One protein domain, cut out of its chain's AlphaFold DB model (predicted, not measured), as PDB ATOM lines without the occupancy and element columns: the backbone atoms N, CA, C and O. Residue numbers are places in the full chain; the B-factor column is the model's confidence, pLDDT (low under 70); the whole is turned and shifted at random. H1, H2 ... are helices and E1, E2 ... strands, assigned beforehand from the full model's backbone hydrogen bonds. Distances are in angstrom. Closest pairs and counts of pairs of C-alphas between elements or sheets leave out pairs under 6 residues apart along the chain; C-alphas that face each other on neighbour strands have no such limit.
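AT A GLANCE: This is residues 290 to 420 of the 420 residues of the protein "DHHA2 domain-containing protein" of Lasallia pustulata (UniProt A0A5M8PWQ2). A twisted sheet of four strands has two helices, H3 and H5, covering one face, while H2 and H4 only graze the sheet. The long hairpin of E1 and E2 reaches one end of the longest axis near Asp 341, and a long link wanders from the small helix H1 to H2. The 131 printed residues include five named helices and four named strands, in the order H1 H2 E1 E2 H3 E3 H4 E4 H5; the sheet's order is E1, E2, E4, E3, antiparallel throughout, and the class is mixed. The whole is compact, with a radius of gyration of the C-alphas of 14.5 A and spans of 41 by 35 by 28 A.

IN THESE COORDINATES: Find C-alpha 330 at (317.581, 244.444, 408.560); from there E1 runs 27.3 A to residue 338. E2, residues 344 to 352, returns over 27.2 A. E4 takes residues 395 to 401 over 18.7 A, and E3 residues 373 to 375. Look next at H3, residues 357 to 371, 19.7 A long, and H5, which runs 15.1 A from residue 408 to C-alpha 418 at (314.201, 235.980, 403.332). H2, residues 311 to 325, measures 19.2 A; H4 holds residues 381 to 387. H1, residues 290 to 294, begins at C-alpha 290, (313.694, 255.400, 421.393).

HOW THE PARTS SIT: Begin at the hairpin E1 and E2, where N 333 and O 349 are 2.9 A apart, within hydrogen-bond range. Across E2 and E4, look for N 352 and O 395 at 2.8 A; across E4 and E3, N 400 and O 374 at 2.9 A. E2, H3 and E3 form a split strand-helix-strand unit, two strands running the same way with E4 between them, and its crossover is right-handed. H3 and H5 lie on the same face, giving two layers, helices on one face of a sheet. H3 lies over E2 and E4 at a height over the sheet of 9.1 A; H5 lies over E1 at 10.7 A. H3 and H5 touch, the C-alphas of Phe 363 and Ala 418 being closest at 5.1 A, at a steep tilt of 44 degrees, opposite ways. H1 is close to H2 but not clearly touching, with the C-alphas of Arg 290 and Ala 318 closest at 7.5 A. In H1 and H2 every O i to N i+4 pair is within hydrogen-bond range; H3 has 8 of 11, H5 5 of 7, and H4 1 of 3, beside 2 of 4 O i to N i+3 pairs.

THE WHOLE: The two C-alphas farthest apart, those of Gly 304 and Asp 341, are 42.6 A apart. The printed part has no cut, and the link from H1 to H2, 16 residues, is long. The mean pLDDT of the printed part is 72.2; look for values under 70 at residues 290 to 318 and 378 to 390, among others.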
ATOM      1  N   ARG A 290     313.062 256.640 420.917       62.16
ATOM      2  CA  ARG A 290     313.694 255.400 421.393       62.16
ATOM      3  C   ARG A 290     312.779 254.566 422.296       62.16
ATOM      4  O   ARG A 290     312.827 253.339 422.232       62.16
ATOM      5  N   ASP A 291     311.945 255.203 423.112       61.56
ATOM      6  CA  ASP A 291     311.010 254.530 424.020       61.56
ATOM      7  C   ASP A 291     309.737 254.091 423.293       61.56
ATOM      8  O   ASP A 291     309.254 252.982 423.526       61.56
ATOM      9  N   VAL A 292     309.257 254.896 422.333       59.09
ATOM     10  CA  VAL A 292     308.170 254.518 421.412       59.09
ATOM     11  C   VAL A 292     308.509 253.212 420.689       59.09
ATOM     12  O   VAL A 292     307.699 252.287 420.688       59.09
ATOM     13  N   TRP A 293     309.724 253.080 420.144       60.94
ATOM     14  CA  TRP A 293     310.154 251.830 419.507       60.94
ATOM     15  C   TRP A 293     310.303 250.668 420.491       60.94
ATOM     16  O   TRP A 293     309.977 249.535 420.138       60.94
ATOM     17  N   ARG A 294     310.751 250.921 421.728       64.69
ATOM     18  CA  ARG A 294     310.876 249.882 422.769       64.69
ATOM     19  C   ARG A 294     309.516 249.358 423.252       64.69
ATOM     20  O   ARG A 294     309.457 248.185 423.613       64.69
ATOM     21  N   LYS A 295     308.443 250.164 423.183       60.34
ATOM     22  CA  LYS A 295     307.072 249.870 423.669       60.34
ATOM     23  C   LYS A 295     306.458 248.562 423.132       60.34
ATOM     24  O   LYS A 295     305.641 247.960 423.820       60.34
ATOM     25  N   ASP A 296     306.845 248.106 421.936       57.62
ATOM     26  CA  ASP A 296     306.538 246.750 421.436       57.62
ATOM     27  C   ASP A 296     307.702 246.156 420.609       57.62
ATOM     28  O   ASP A 296     307.509 245.535 419.558       57.62
ATOM     29  N   TYR A 297     308.947 246.351 421.054       61.69
ATOM     30  CA  TYR A 297     310.114 245.828 420.336       61.69
ATOM     31  C   TYR A 297     310.256 244.306 420.484       61.69
ATOM     32  O   TYR A 297     310.202 243.779 421.592       61.69
ATOM     33  N   LYS A 298     310.514 243.595 419.375       59.94
ATOM     34  CA  LYS A 298     310.913 242.174 419.378       59.94
ATOM     35  C   LYS A 298     312.170 241.969 418.556       59.94
ATOM     36  O   LYS A 298     312.342 242.592 417.510       59.94
ATOM     37  N   ALA A 299     313.065 241.135 419.078       54.12
ATOM     38  CA  ALA A 299     314.478 241.157 418.728       54.12
ATOM     39  C   ALA A 299     315.027 239.760 418.452       54.12
ATOM     40  O   ALA A 299     314.790 238.823 419.214       54.12
ATOM     41  N   TRP A 300     315.865 239.654 417.425       56.00
ATOM     42  CA  TRP A 300     316.655 238.463 417.124       56.00
ATOM     43  C   TRP A 300     318.105 238.943 416.971       56.00
ATOM     44  O   TRP A 300     318.387 239.750 416.093       56.00
ATOM     45  N   ARG A 301     318.973 238.580 417.929       43.34
ATOM     46  CA  ARG A 301     320.257 239.259 418.210       43.34
ATOM     47  C   ARG A 301     321.484 238.545 417.634       43.34
ATOM     48  O   ARG A 301     321.631 237.352 417.876       43.34
ATOM     49  N   GLU A 302     322.442 239.340 417.164       32.59
ATOM     50  CA  GLU A 302     323.667 239.713 417.917       32.59
ATOM     51  C   GLU A 302     323.735 241.273 417.919       32.59
ATOM     52  O   GLU A 302     323.103 241.839 417.041       32.59
ATOM     53  N   GLY A 303     324.351 242.017 418.868       31.70
ATOM     54  CA  GLY A 303     324.195 243.510 418.890       31.70
ATOM     55  C   GLY A 303     325.102 244.376 419.794       31.70
ATOM     56  O   GLY A 303     325.931 243.817 420.506       31.70
ATOM     57  N   GLY A 304     324.939 245.724 419.793       30.09
ATOM     58  CA  GLY A 304     325.661 246.693 420.670       30.09
ATOM     59  C   GLY A 304     325.396 248.220 420.447       30.09
ATOM     60  O   GLY A 304     325.553 248.705 419.339       30.09
ATOM     61  N   GLY A 305     325.028 248.972 421.512       30.38
ATOM     62  CA  GLY A 305     324.414 250.346 421.614       30.38
ATOM     63  C   GLY A 305     324.864 251.586 420.790       30.38
ATOM     64  O   GLY A 305     326.050 251.731 420.524       30.38
ATOM     65  N   ALA A 306     323.922 252.524 420.501       32.34
ATOM     66  CA  ALA A 306     324.131 253.931 420.044       32.34
ATOM     67  C   ALA A 306     322.825 254.805 420.020       32.34
ATOM     68  O   ALA A 306     321.731 254.273 420.206       32.34
ATOM     69  N   GLU A 307     322.935 256.134 419.803       31.56
ATOM     70  CA  GLU A 307     321.867 257.182 419.867       31.56
ATOM     71  C   GLU A 307     322.411 258.532 419.288       31.56
ATOM     72  O   GLU A 307     323.601 258.767 419.489       31.56
ATOM     73  N   GLY A 308     321.703 259.457 418.595       33.00
ATOM     74  CA  GLY A 308     320.303 259.557 418.116       33.00
ATOM     75  C   GLY A 308     319.720 261.011 418.015       33.00
ATOM     76  O   GLY A 308     318.974 261.401 418.916       33.00
ATOM     77  N   ARG A 309     319.997 261.831 416.968       35.53
ATOM     78  CA  ARG A 309     319.479 263.237 416.741       35.53
ATOM     79  C   ARG A 309     319.344 263.615 415.240       35.53
ATOM     80  O   ARG A 309     319.957 262.943 414.438       35.53
ATOM     81  N   ARG A 310     318.631 264.647 414.721       37.59
ATOM     82  CA  ARG A 310     317.600 265.667 415.132       37.59
ATOM     83  C   ARG A 310     316.437 265.672 414.072       37.59
ATOM     84  O   ARG A 310     316.735 265.531 412.895       37.59
ATOM     85  N   PRO A 311     315.136 265.851 414.411       47.84
ATOM     86  CA  PRO A 311     313.958 265.492 413.582       47.84
ATOM     87  C   PRO A 311     314.104 264.498 412.405       47.84
ATOM     88  O   PRO A 311     314.059 263.304 412.675       47.84
ATOM     89  N   ARG A 312     314.263 264.922 411.136       54.47
ATOM     90  CA  ARG A 312     314.471 263.981 410.003       54.47
ATOM     91  C   ARG A 312     315.759 263.184 410.184       54.47
ATOM     92  O   ARG A 312     315.734 261.958 410.186       54.47
ATOM     93  N   GLU A 313     316.858 263.893 410.437       52.94
ATOM     94  CA  GLU A 313     318.138 263.288 410.802       52.94
ATOM     95  C   GLU A 313     317.974 262.388 412.038       52.94
ATOM     96  O   GLU A 313     318.587 261.342 412.088       52.94
ATOM     97  N   ALA A 314     317.092 262.714 412.998       58.28
ATOM     98  CA  ALA A 314     316.840 261.866 414.172       58.28
ATOM     99  C   ALA A 314     316.068 260.608 413.833       58.28
ATOM    100  O   ALA A 314     316.257 259.612 414.518       58.28
ATOM    101  N   PHE A 315     315.181 260.632 412.844       65.44
ATOM    102  CA  PHE A 315     314.516 259.415 412.421       65.44
ATOM    103  C   PHE A 315     315.534 258.477 411.770       65.44
ATOM    104  O   PHE A 315     315.691 257.347 412.226       65.44
ATOM    105  N   ASP A 316     316.299 258.974 410.797       67.88
ATOM    106  CA  ASP A 316     317.330 258.199 410.106       67.88
ATOM    107  C   ASP A 316     318.458 257.768 411.054       67.88
ATOM    108  O   ASP A 316     318.677 256.570 411.230       67.88
ATOM    109  N   GLU A 317     319.117 258.708 411.737       68.50
ATOM    110  CA  GLU A 317     320.193 258.443 412.698       68.50
ATOM    111  C   GLU A 317     319.701 257.570 413.848       68.50
ATOM    112  O   GLU A 317     320.423 256.658 414.225       68.50
ATOM    113  N   ALA A 318     318.496 257.758 414.408       65.88
ATOM    114  CA  ALA A 318     318.049 256.880 415.489       65.88
ATOM    115  C   ALA A 318     317.616 255.497 414.987       65.88
ATOM    116  O   ALA A 318     317.867 254.534 415.707       65.88
ATOM    117  N   VAL A 319     317.041 255.335 413.784       72.50
ATOM    118  CA  VAL A 319     316.813 253.992 413.212       72.50
ATOM    119  C   VAL A 319     318.160 253.311 412.990       72.50
ATOM    120  O   VAL A 319     318.354 252.178 413.420       72.50
ATOM    121  N   ASP A 320     319.118 254.007 412.392       76.19
ATOM    122  CA  ASP A 320     320.409 253.445 412.012       76.19
ATOM    123  C   ASP A 320     321.327 253.233 413.242       76.19
ATOM    124  O   ASP A 320     322.086 252.263 413.321       76.19
ATOM    125  N   ALA A 321     321.221 254.074 414.272       70.75
ATOM    126  CA  ALA A 321     321.844 253.891 415.584       70.75
ATOM    127  C   ALA A 321     321.130 252.820 416.421       70.75
ATOM    128  O   ALA A 321     321.797 252.126 417.183       70.75
ATOM    129  N   PHE A 322     319.821 252.606 416.248       69.06
ATOM    130  CA  PHE A 322     319.106 251.473 416.837       69.06
ATOM    131  C   PHE A 322     319.475 250.156 416.137       69.06
ATOM    132  O   PHE A 322     319.658 249.132 416.796       69.06
ATOM    133  N   MET A 323     319.664 250.174 414.816       77.62
ATOM    134  CA  MET A 323     320.184 249.037 414.055       77.62
ATOM    135  C   MET A 323     321.605 248.691 414.496       77.62
ATOM    136  O   MET A 323     321.855 247.525 414.797       77.62
ATOM    137  N   ARG A 324     322.494 249.682 414.675       78.50
ATOM    138  CA  ARG A 324     323.786 249.479 415.360       78.50
ATOM    139  C   ARG A 324     323.571 248.932 416.784       78.50
ATOM    140  O   ARG A 324     324.055 247.838 417.070       78.50
ATOM    141  N   GLU A 325     322.725 249.571 417.610       73.25
ATOM    142  CA  GLU A 325     322.414 249.164 418.999       73.25
ATOM    143  C   GLU A 325     322.013 247.690 419.127       73.25
ATOM    144  O   GLU A 325     322.293 247.033 420.137       73.25
ATOM    145  N   LYS A 326     321.340 247.161 418.110       67.94
ATOM    146  CA  LYS A 326     320.790 245.809 418.090       67.94
ATOM    147  C   LYS A 326     321.506 244.870 417.112       67.94
ATOM    148  O   LYS A 326     321.032 243.749 416.974       67.94
ATOM    149  N   GLY A 327     322.613 245.309 416.492       77.56
ATOM    150  CA  GLY A 327     323.410 244.581 415.486       77.56
ATOM    151  C   GLY A 327     322.600 244.073 414.296       77.56
ATOM    152  O   GLY A 327     322.848 242.991 413.770       77.56
ATOM    153  N   LEU A 328     321.591 244.843 413.897       79.12
ATOM    154  CA  LEU A 328     320.655 244.478 412.847       79.12
ATOM    155  C   LEU A 328     321.207 244.873 411.479       79.12
ATOM    156  O   LEU A 328     321.512 246.037 411.232       79.12
ATOM    157  N   VAL A 329     321.235 243.909 410.564       86.56
ATOM    158  CA  VAL A 329     321.409 244.160 409.123       86.56
ATOM    159  C   VAL A 329     320.087 244.506 408.430       86.56
ATOM    160  O   VAL A 329     320.105 245.138 407.379       86.56
ATOM    161  N   VAL A 330     318.945 244.141 409.030       83.38
ATOM    162  CA  VAL A 330     317.581 244.444 408.560       83.38
ATOM    163  C   VAL A 330     316.692 244.787 409.761       83.38
ATOM    164  O   VAL A 330     316.709 244.079 410.771       83.38
ATOM    165  N   TYR A 331     315.896 245.850 409.654       84.12
ATOM    166  CA  TYR A 331     314.932 246.305 410.656       84.12
ATOM    167  C   TYR A 331     313.623 246.729 409.985       84.12
ATOM    168  O   TYR A 331     313.625 247.258 408.876       84.12
ATOM    169  N   ALA A 332     312.497 246.486 410.655       83.75
ATOM    170  CA  ALA A 332     311.173 246.791 410.130       83.75
ATOM    171  C   ALA A 332     310.298 247.455 411.196       83.75
ATOM    172  O   ALA A 332     310.176 246.942 412.313       83.75
ATOM    173  N   ILE A 333     309.655 248.561 410.827       78.38
ATOM    174  CA  ILE A 333     308.669 249.272 411.645       78.38
ATOM    175  C   ILE A 333     307.289 248.973 411.062       78.38
ATOM    176  O   ILE A 333     307.079 249.107 409.860       78.38
ATOM    177  N   MET A 334     306.339 248.577 411.910       76.12
ATOM    178  CA  MET A 334     304.937 248.395 411.524       76.12
ATOM    179  C   MET A 334     304.069 249.384 412.295       76.12
ATOM    180  O   MET A 334     303.869 249.208 413.499       76.12
ATOM    181  N   THR A 335     303.540 250.398 411.616       68.31
ATOM    182  CA  THR A 335     302.572 251.339 412.196       68.31
ATOM    183  C   THR A 335     301.148 250.810 412.021       68.31
ATOM    184  O   THR A 335     300.862 249.962 411.167       68.31
ATOM    185  N   THR A 336     300.235 251.302 412.855       72.69
ATOM    186  CA  THR A 336     298.789 251.114 412.694       72.69
ATOM    187  C   THR A 336     298.065 252.349 413.192       72.69
ATOM    188  O   THR A 336     298.353 252.810 414.297       72.69
ATOM    189  N   TYR A 337     297.100 252.833 412.424       61.69
ATOM    190  CA  TYR A 337     296.250 253.970 412.769       61.69
ATOM    191  C   TYR A 337     294.823 253.703 412.301       61.69
ATOM    192  O   TYR A 337     294.559 252.736 411.585       61.69
ATOM    193  N   THR A 338     293.899 254.564 412.702       60.25
ATOM    194  CA  THR A 338     292.527 254.565 412.200       60.25
ATOM    195  C   THR A 338     292.315 255.891 411.482       60.25
ATOM    196  O   THR A 338     292.609 256.941 412.052       60.25
ATOM    197  N   THR A 339     291.857 255.866 410.230       64.44
ATOM    198  CA  THR A 339     291.504 257.094 409.503       64.44
ATOM    199  C   THR A 339     290.244 257.740 410.086       64.44
ATOM    200  O   THR A 339     289.490 257.109 410.825       64.44
ATOM    201  N   SER A 340     289.992 259.009 409.753       56.34
ATOM    202  CA  SER A 340     288.836 259.784 410.242       56.34
ATOM    203  C   SER A 340     287.467 259.183 409.887       56.34
ATOM    204  O   SER A 340     286.468 259.524 410.512       56.34
ATOM    205  N   ASP A 341     287.423 258.260 408.926       68.94
ATOM    206  CA  ASP A 341     286.259 257.458 408.530       68.94
ATOM    207  C   ASP A 341     286.129 256.116 409.289       68.94
ATOM    208  O   ASP A 341     285.324 255.261 408.919       68.94
ATOM    209  N   GLY A 342     286.937 255.900 410.331       57.09
ATOM    210  CA  GLY A 342     286.916 254.697 411.165       57.09
ATOM    211  C   GLY A 342     287.643 253.480 410.580       57.09
ATOM    212  O   GLY A 342     287.686 252.437 411.236       57.09
ATOM    213  N   ARG A 343     288.239 253.561 409.381       69.44
ATOM    214  CA  ARG A 343     288.953 252.416 408.788       69.44
ATOM    215  C   ARG A 343     290.331 252.221 409.423       69.44
ATOM    216  O   ARG A 343     291.187 253.099 409.377       69.44
ATOM    217  N   PHE A 344     290.571 251.028 409.958       70.81
ATOM    218  CA  PHE A 344     291.891 250.610 410.432       70.81
ATOM    219  C   PHE A 344     292.881 250.482 409.260       70.81
ATOM    220  O   PHE A 344     292.575 249.864 408.240       70.81
ATOM    221  N   GLN A 345     294.068 251.061 409.423       72.12
ATOM    222  CA  GLN A 345     295.162 251.104 408.456       72.12
ATOM    223  C   GLN A 345     296.438 250.506 409.057       72.12
ATOM    224  O   GLN A 345     296.626 250.462 410.277       72.12
ATOM    225  N   ARG A 346     297.343 250.074 408.179       81.00
ATOM    226  CA  ARG A 346     298.655 249.531 408.526       81.00
ATOM    227  C   ARG A 346     299.674 249.965 407.482       81.00
ATOM    228  O   ARG A 346     299.393 249.870 406.288       81.00
ATOM    229  N   GLU A 347     300.858 250.363 407.925       80.44
ATOM    230  CA  GLU A 347     302.011 250.574 407.046       80.44
ATOM    231  C   GLU A 347     303.200 249.746 407.531       80.44
ATOM    232  O   GLU A 347     303.231 249.227 408.657       80.44
ATOM    233  N   LEU A 348     304.168 249.600 406.636       82.31
ATOM    234  CA  LEU A 348     305.412 248.885 406.845       82.31
ATOM    235  C   LEU A 348     306.551 249.750 406.303       82.31
ATOM    236  O   LEU A 348     306.569 250.054 405.115       82.31
ATOM    237  N   LEU A 349     307.514 250.096 407.153       86.12
ATOM    238  CA  LEU A 349     308.832 250.568 406.728       86.12
ATOM    239  C   LEU A 349     309.820 249.416 406.898       86.12
ATOM    240  O   LEU A 349     309.833 248.761 407.942       86.12
ATOM    241  N   LEU A 350     310.658 249.189 405.891       88.06
ATOM    242  CA  LEU A 350     311.785 248.262 405.941       88.06
ATOM    243  C   LEU A 350     313.070 249.028 405.648       88.06
ATOM    244  O   LEU A 350     313.164 249.694 404.618       88.06
ATOM    245  N   GLN A 351     314.054 248.893 406.533       87.88
ATOM    246  CA  GLN A 351     315.407 249.404 406.350       87.88
ATOM    247  C   GLN A 351     316.404 248.247 406.439       87.88
ATOM    248  O   GLN A 351     316.313 247.400 407.332       87.88
ATOM    249  N   ALA A 352     317.367 248.206 405.527       88.56
ATOM    250  CA  ALA A 352     318.465 247.259 405.546       88.56
ATOM    251  C   ALA A 352     319.783 247.956 405.217       88.56
ATOM    252  O   ALA A 352     319.867 248.788 404.318       88.56
ATOM    253  N   ARG A 353     320.827 247.584 405.956       88.06
ATOM    254  CA  ARG A 353     322.204 247.998 405.670       88.06
ATOM    255  C   ARG A 353     322.718 247.250 404.422       88.06
ATOM    256  O   ARG A 353     322.092 246.252 404.048       88.06
ATOM    257  N   PRO A 354     323.841 247.653 403.792       88.12
ATOM    258  CA  PRO A 354     324.351 246.997 402.581       88.12
ATOM    259  C   PRO A 354     324.461 245.467 402.683       88.12
ATOM    260  O   PRO A 354     324.176 244.754 401.724       88.12
ATOM    261  N   GLU A 355     324.800 244.936 403.863       86.88
ATOM    262  CA  GLU A 355     324.932 243.494 404.109       86.88
ATOM    263  C   GLU A 355     323.578 242.753 404.150       86.88
ATOM    264  O   GLU A 355     323.531 241.531 404.016       86.88
ATOM    265  N   GLY A 356     322.474 243.482 404.350       86.50
ATOM    266  CA  GLY A 356     321.103 242.970 404.403       86.50
ATOM    267  C   GLY A 356     320.256 243.260 403.158       86.50
ATOM    268  O   GLY A 356     319.178 242.678 403.033       86.50
ATOM    269  N   ALA A 357     320.711 244.115 402.234       88.75
ATOM    270  CA  ALA A 357     319.911 244.610 401.104       88.75
ATOM    271  C   ALA A 357     319.279 243.484 400.259       88.75
ATOM    272  O   ALA A 357     318.060 243.435 400.103       88.75
ATOM    273  N   GLY A 358     320.067 242.492 399.830       89.06
ATOM    274  CA  GLY A 358     319.545 241.357 399.053       89.06
ATOM    275  C   GLY A 358     318.575 240.441 399.821       89.06
ATOM    276  O   GLY A 358     317.853 239.658 399.206       89.06
ATOM    277  N   ALA A 359     318.535 240.504 401.158       88.06
ATOM    278  CA  ALA A 359     317.506 239.836 401.962       88.06
ATOM    279  C   ALA A 359     316.238 240.698 402.106       88.06
ATOM    280  O   ALA A 359     315.137 240.152 402.189       88.06
ATOM    281  N   ALA A 360     316.366 242.030 402.074       89.06
ATOM    282  CA  ALA A 360     315.227 242.936 401.967       89.06
ATOM    283  C   ALA A 360     314.504 242.759 400.621       89.06
ATOM    284  O   ALA A 360     313.287 242.607 400.611       89.06
ATOM    285  N   GLU A 361     315.233 242.651 399.507       92.81
ATOM    286  CA  GLU A 361     314.662 242.356 398.180       92.81
ATOM    287  C   GLU A 361     313.879 241.033 398.165       92.81
ATOM    288  O   GLU A 361     312.684 241.027 397.868       92.81
ATOM    289  N   ARG A 362     314.493 239.928 398.626       92.62
ATOM    290  CA  ARG A 362     313.812 238.620 398.755       92.62
ATOM    291  C   ARG A 362     312.584 238.658 399.668       92.62
ATOM    292  O   ARG A 362     311.664 237.854 399.495       92.62
ATOM    293  N   PHE A 363     312.561 239.549 400.662       92.62
ATOM    294  CA  PHE A 363     311.362 239.786 401.458       92.62
ATOM    295  C   PHE A 363     310.294 240.494 400.624       92.62
ATOM    296  O   PHE A 363     309.159 240.029 400.621       92.62
ATOM    297  N   VAL A 364     310.634 241.566 399.904       91.62
ATOM    298  CA  VAL A 364     309.681 242.351 399.103       91.62
ATOM    299  C   VAL A 364     309.007 241.498 398.032       91.62
ATOM    300  O   VAL A 364     307.777 241.512 397.962       91.62
ATOM    301  N   ASP A 365     309.764 240.693 397.282       91.81
ATOM    302  CA  ASP A 365     309.222 239.806 396.238       91.81
ATOM    303  C   ASP A 365     308.134 238.865 396.778       91.81
ATOM    304  O   ASP A 365     307.107 238.620 396.143       91.81
ATOM    305  N   LYS A 366     308.353 238.342 397.988       90.12
ATOM    306  CA  LYS A 366     307.473 237.367 398.637       90.12
ATOM    307  C   LYS A 366     306.331 238.016 399.422       90.12
ATOM    308  O   LYS A 366     305.228 237.476 399.469       90.12
ATOM    309  N   ALA A 367     306.597 239.144 400.071       89.88
ATOM    310  CA  ALA A 367     305.673 239.801 400.985       89.88
ATOM    311  C   ALA A 367     304.702 240.747 400.273       89.88
ATOM    312  O   ALA A 367     303.569 240.878 400.731       89.88
ATOM    313  N   THR A 368     305.090 241.346 399.143       91.81
ATOM    314  CA  THR A 368     304.202 242.203 398.339       91.81
ATOM    315  C   THR A 368     302.865 241.523 398.009       91.81
ATOM    316  O   THR A 368     301.834 242.102 398.360       91.81
ATOM    317  N   PRO A 369     302.825 240.293 397.448       93.38
ATOM    318  CA  PRO A 369     301.562 239.603 397.175       93.38
ATOM    319  C   PRO A 369     300.870 239.004 398.415       93.38
ATOM    320  O   PRO A 369     299.653 238.851 398.391       93.38
ATOM    321  N   GLU A 370     301.585 238.656 399.496       91.88
ATOM    322  CA  GLU A 370     300.951 238.081 400.704       91.88
ATOM    323  C   GLU A 370     300.356 239.148 401.645       91.88
ATOM    324  O   GLU A 370     299.419 238.866 402.394       91.88
ATOM    325  N   LEU A 371     300.904 240.366 401.626       91.56
ATOM    326  CA  LEU A 371     300.508 241.467 402.507       91.56
ATOM    327  C   LEU A 371     299.770 242.603 401.772       91.56
ATOM    328  O   LEU A 371     299.265 243.521 402.422       91.56
ATOM    329  N   GLY A 372     299.725 242.573 400.437       93.00
ATOM    330  CA  GLY A 372     299.199 243.670 399.624       93.00
ATOM    331  C   GLY A 372     299.981 244.960 399.865       93.00
ATOM    332  O   GLY A 372     299.410 245.943 400.336       93.00
ATOM    333  N   LEU A 373     301.298 244.927 399.636       91.12
ATOM    334  CA  LEU A 373     302.168 246.094 399.811       91.12
ATOM    335  C   LEU A 373     302.052 247.026 398.600       91.12
ATOM    336  O   LEU A 373     302.591 246.738 397.535       91.12
ATOM    337  N   GLU A 374     301.383 248.161 398.772       90.69
ATOM    338  CA  GLU A 374     301.434 249.270 397.814       90.69
ATOM    339  C   GLU A 374     302.471 250.294 398.267       90.69
ATOM    340  O   GLU A 374     302.655 250.495 399.469       90.69
ATOM    341  N   ALA A 375     303.167 250.929 397.319       84.88
ATOM    342  CA  ALA A 375     304.120 251.993 397.630       84.88
ATOM    343  C   ALA A 375     303.438 253.094 398.458       84.88
ATOM    344  O   ALA A 375     302.273 253.422 398.234       84.88
ATOM    345  N   TRP A 376     304.145 253.619 399.456       78.56
ATOM    346  CA  TRP A 376     303.618 254.702 400.276       78.56
ATOM    347  C   TRP A 376     303.802 256.034 399.542       78.56
ATOM    348  O   TRP A 376     304.926 256.433 399.253       78.56
ATOM    349  N   GLU A 377     302.692 256.688 399.212       70.19
ATOM    350  CA  GLU A 377     302.677 258.012 398.589       70.19
ATOM    351  C   GLU A 377     302.658 259.084 399.684       70.19
ATOM    352  O   GLU A 377     301.797 259.065 400.566       70.19
ATOM    353  N   ALA A 378     303.613 260.008 399.623       59.25
ATOM    354  CA  ALA A 378     303.711 261.133 400.540       59.25
ATOM    355  C   ALA A 378     302.627 262.188 400.254       59.25
ATOM    356  O   ALA A 378     302.365 262.523 399.098       59.25
ATOM    357  N   GLY A 379     302.022 262.755 401.301       53.38
ATOM    358  CA  GLY A 379     301.094 263.884 401.190       53.38
ATOM    359  C   GLY A 379     301.789 265.251 401.219       53.38
ATOM    360  O   GLY A 379     301.142 266.275 400.993       53.38
ATOM    361  N   SER A 380     303.091 265.287 401.513       45.69
ATOM    362  CA  SER A 380     303.900 266.502 401.624       45.69
ATOM    363  C   SER A 380     305.396 266.236 401.407       45.69
ATOM    364  O   SER A 380     305.876 265.118 401.578       45.69
ATOM    365  N   THR A 381     306.170 267.282 401.114       43.50
ATOM    366  CA  THR A 381     307.635 267.192 400.945       43.50
ATOM    367  C   THR A 381     308.371 266.705 402.200       43.50
ATOM    368  O   THR A 381     309.397 266.041 402.102       43.50
ATOM    369  N   HIS A 382     307.829 266.952 403.398       48.75
ATOM    370  CA  HIS A 382     308.363 266.406 404.657       48.75
ATOM    371  C   HIS A 382     308.097 264.901 404.851       48.75
ATOM    372  O   HIS A 382     308.627 264.303 405.786       48.75
ATOM    373  N   GLU A 383     307.284 264.296 403.987       52.47
ATOM    374  CA  GLU A 383     306.973 262.867 403.973       52.47
ATOM    375  C   GLU A 383     307.695 262.143 402.822       52.47
ATOM    376  O   GLU A 383     308.129 261.007 403.009       52.47
ATOM    377  N   GLU A 384     307.924 262.805 401.678       54.53
ATOM    378  CA  GLU A 384     308.851 262.332 400.627       54.53
ATOM    379  C   GLU A 384     310.245 262.071 401.225       54.53
ATOM    380  O   GLU A 384     310.851 261.023 401.005       54.53
ATOM    381  N   ASP A 385     310.665 262.975 402.114       54.59
ATOM    382  CA  ASP A 385     311.855 262.922 402.966       54.59
ATOM    383  C   ASP A 385     312.032 261.631 403.808       54.59
ATOM    384  O   ASP A 385     313.119 261.407 404.351       54.59
ATOM    385  N   LEU A 386     310.997 260.789 403.946       58.41
ATOM    386  CA  LEU A 386     311.060 259.488 404.630       58.41
ATOM    387  C   LEU A 386     311.322 258.312 403.678       58.41
ATOM    388  O   LEU A 386     311.823 257.277 404.132       58.41
ATOM    389  N   LEU A 387     310.975 258.442 402.393       61.84
ATOM    390  CA  LEU A 387     311.119 257.384 401.388       61.84
ATOM    391  C   LEU A 387     312.592 257.128 401.056       61.84
ATOM    392  O   LEU A 387     313.014 255.971 400.982       61.84
ATOM    393  N   GLU A 388     313.364 258.204 400.920       67.31
ATOM    394  CA  GLU A 388     314.786 258.182 400.585       67.31
ATOM    395  C   GLU A 388     315.644 258.371 401.854       67.31
ATOM    396  O   GLU A 388     315.482 259.375 402.559       67.31
ATOM    397  N   PRO A 389     316.531 257.412 402.192       66.31
ATOM    398  CA  PRO A 389     317.421 257.519 403.342       66.31
ATOM    399  C   PRO A 389     318.602 258.450 403.037       66.31
ATOM    400  O   PRO A 389     319.058 258.538 401.901       66.31
ATOM    401  N   VAL A 390     319.155 259.095 404.068       65.94
ATOM    402  CA  VAL A 390     320.297 260.029 403.924       65.94
ATOM    403  C   VAL A 390     321.595 259.350 403.429       65.94
ATOM    404  O   VAL A 390     322.487 260.020 402.913       65.94
ATOM    405  N   ASP A 391     321.709 258.026 403.564       75.56
ATOM    406  CA  ASP A 391     322.810 257.208 403.037       75.56
ATOM    407  C   ASP A 391     322.283 256.328 401.890       75.56
ATOM    408  O   ASP A 391     321.552 255.369 402.133       75.56
ATOM    409  N   GLU A 392     322.675 256.628 400.646       72.12
ATOM    410  CA  GLU A 392     322.266 255.890 399.435       72.12
ATOM    411  C   GLU A 392     322.650 254.395 399.453       72.12
ATOM    412  O   GLU A 392     322.098 253.603 398.690       72.12
ATOM    413  N   SER A 393     323.584 253.975 400.318       78.50
ATOM    414  CA  SER A 393     323.936 252.558 400.487       78.50
ATOM    415  C   SER A 393     322.939 251.786 401.367       78.50
ATOM    416  O   SER A 393     322.938 250.549 401.379       78.50
ATOM    417  N   VAL A 394     322.066 252.492 402.091       83.19
ATOM    418  CA  VAL A 394     320.994 251.906 402.898       83.19
ATOM    419  C   VAL A 394     319.788 251.618 402.009       83.19
ATOM    420  O   VAL A 394     319.174 252.511 401.432       83.19
ATOM    421  N   TYR A 395     319.368 250.356 401.960       86.94
ATOM    422  CA  TYR A 395     318.089 249.998 401.358       86.94
ATOM    423  C   TYR A 395     316.961 250.459 402.286       86.94
ATOM    424  O   TYR A 395     316.845 249.963 403.410       86.94
ATOM    425  N   ARG A 396     316.078 251.341 401.813       86.81
ATOM    426  CA  ARG A 396     314.807 251.659 402.476       86.81
ATOM    427  C   ARG A 396     313.645 251.525 401.499       86.81
ATOM    428  O   ARG A 396     313.766 251.892 400.335       86.81
ATOM    429  N   ARG A 397     312.503 251.034 401.992       85.81
ATOM    430  CA  ARG A 397     311.184 251.213 401.363       85.81
ATOM    431  C   ARG A 397     310.090 251.362 402.418       85.81
ATOM    432  O   ARG A 397     310.204 250.819 403.520       85.81
ATOM    433  N   VAL A 398     309.025 252.073 402.052       82.62
ATOM    434  CA  VAL A 398     307.818 252.273 402.865       82.62
ATOM    435  C   VAL A 398     306.595 251.874 402.039       82.62
ATOM    436  O   VAL A 398     306.519 252.176 400.847       82.62
ATOM    437  N   TRP A 399     305.642 251.186 402.668       88.94
ATOM    438  CA  TRP A 399     304.417 250.712 402.027       88.94
ATOM    439  C   TRP A 399     303.183 250.925 402.885       88.94
ATOM    440  O   TRP A 399     303.213 250.723 404.101       88.94
ATOM    441  N   ARG A 400     302.054 251.158 402.218       84.62
ATOM    442  CA  ARG A 400     300.728 250.919 402.786       84.62
ATOM    443  C   ARG A 400     300.387 249.436 402.632       84.62
ATOM    444  O   ARG A 400     300.461 248.889 401.535       84.62
ATOM    445  N   GLN A 401     299.999 248.780 403.721       88.38
ATOM    446  CA  GLN A 401     299.693 247.349 403.732       88.38
ATOM    447  C   GLN A 401     298.177 247.121 403.659       88.38
ATOM    448  O   GLN A 401     297.463 247.369 404.633       88.38
ATOM    449  N   LYS A 402     297.679 246.619 402.522       91.69
ATOM    450  CA  LYS A 402     296.239 246.394 402.288       91.69
ATOM    451  C   LYS A 402     295.675 245.214 403.074       91.69
ATOM    452  O   LYS A 402     294.564 245.313 403.593       91.69
ATOM    453  N   GLU A 403     296.446 244.146 403.263       88.44
ATOM    454  CA  GLU A 403     296.057 243.016 404.115       88.44
ATOM    455  C   GLU A 403     296.250 243.371 405.599       88.44
ATOM    456  O   GLU A 403     297.126 242.841 406.287       88.44
ATOM    457  N   VAL A 404     295.451 244.310 406.115       81.25
ATOM    458  CA  VAL A 404     295.631 244.915 407.450       81.25
ATOM    459  C   VAL A 404     295.596 243.903 408.608       81.25
ATOM    460  O   VAL A 404     296.241 244.122 409.643       81.25
ATOM    461  N   GLY A 405     294.914 242.767 408.416       78.44
ATOM    462  CA  GLY A 405     294.879 241.631 409.347       78.44
ATOM    463  C   GLY A 405     296.184 240.819 409.422       78.44
ATOM    464  O   GLY A 405     296.412 240.108 410.404       78.44
ATOM    465  N   ARG A 406     297.092 240.948 408.441       80.38
ATOM    466  CA  ARG A 406     298.430 240.327 408.457       80.38
ATOM    467  C   ARG A 406     299.367 241.132 409.363       80.38
ATOM    468  O   ARG A 406     300.181 241.941 408.930       80.38
ATOM    469  N   SER A 407     299.217 240.930 410.664       80.94
ATOM    470  CA  SER A 407     300.051 241.544 411.700       80.94
ATOM    471  C   SER A 407     301.531 241.115 411.633       80.94
ATOM    472  O   SER A 407     301.920 240.216 410.886       80.94
ATOM    473  N   ARG A 408     302.353 241.647 412.548       82.69
ATOM    474  CA  ARG A 408     303.703 241.138 412.867       82.69
ATOM    475  C   ARG A 408     303.766 239.609 413.060       82.69
ATOM    476  O   ARG A 408     304.810 239.022 412.779       82.69
ATOM    477  N   LYS A 409     302.672 238.957 413.502       78.62
ATOM    478  CA  LYS A 409     302.565 237.486 413.627       78.62
ATOM    479  C   LYS A 409     302.786 236.781 412.264       78.62
ATOM    480  O   LYS A 409     303.285 235.661 412.255       78.62
ATOM    481  N   GLN A 410     302.493 237.447 411.140       86.62
ATOM    482  CA  GLN A 410     302.691 236.975 409.761       86.62
ATOM    483  C   GLN A 410     303.919 237.602 409.067       86.62
ATOM    484  O   GLN A 410     304.665 236.895 408.392       86.62
ATOM    485  N   VAL A 411     304.199 238.895 409.285       84.19
ATOM    486  CA  VAL A 411     305.335 239.589 408.633       84.19
ATOM    487  C   VAL A 411     306.703 239.097 409.129       84.19
ATOM    488  O   VAL A 411     307.624 238.916 408.333       84.19
ATOM    489  N   ALA A 412     306.858 238.808 410.428       79.81
ATOM    490  CA  ALA A 412     308.143 238.350 410.966       79.81
ATOM    491  C   ALA A 412     308.595 236.969 410.424       79.81
ATOM    492  O   ALA A 412     309.780 236.822 410.118       79.81
ATOM    493  N   PRO A 413     307.712 235.961 410.249       85.81
ATOM    494  CA  PRO A 413     308.029 234.749 409.487       85.81
ATOM    495  C   PRO A 413     308.534 234.999 408.059       85.81
ATOM    496  O   PRO A 413     309.467 234.318 407.633       85.81
ATOM    497  N   LEU A 414     307.965 235.970 407.336       87.19
ATOM    498  CA  LEU A 414     308.391 236.306 405.973       87.19
ATOM    499  C   LEU A 414     309.793 236.918 405.950       87.19
ATOM    500  O   LEU A 414     310.637 236.441 405.194       87.19
ATOM    501  N   LEU A 415     310.077 237.883 406.836       82.81
ATOM    502  CA  LEU A 415     311.421 238.457 406.995       82.81
ATOM    503  C   LEU A 415     312.458 237.371 407.311       82.81
ATOM    504  O   LEU A 415     313.471 237.261 406.627       82.81
ATOM    505  N   ARG A 416     312.187 236.492 408.288       83.44
ATOM    506  CA  ARG A 416     313.100 235.380 408.623       83.44
ATOM    507  C   ARG A 416     313.328 234.418 407.457       83.44
ATOM    508  O   ARG A 416     314.432 233.901 407.322       83.44
ATOM    509  N   ALA A 417     312.307 234.166 406.638       82.00
ATOM    510  CA  ALA A 417     312.426 233.297 405.470       82.00
ATOM    511  C   ALA A 417     313.246 233.926 404.331       82.00
ATOM    512  O   ALA A 417     313.770 233.184 403.510       82.00
ATOM    513  N   ALA A 418     313.359 235.258 404.285       85.00
ATOM    514  CA  ALA A 418     314.201 235.980 403.332       85.00
ATOM    515  C   ALA A 418     315.654 236.156 403.818       85.00
ATOM    516  O   ALA A 418     316.557 236.260 402.994       85.00
ATOM    517  N   MET A 419     315.891 236.127 405.137       75.81
ATOM    518  CA  MET A 419     317.234 236.083 405.746       75.81
ATOM    519  C   MET A 419     317.945 234.722 405.607       75.81
ATOM    520  O   MET A 419     319.107 234.609 406.001       75.81
ATOM    521  N   CYS A 420     317.251 233.697 405.100       65.50
ATOM    522  CA  CYS A 420     317.820 232.390 404.752       65.50
ATOM    523  C   CYS A 420     318.156 232.299 403.251       65.50
ATOM    524  O   CYS A 420     318.762 231.266 402.895       65.50
TER     525      CYS A 420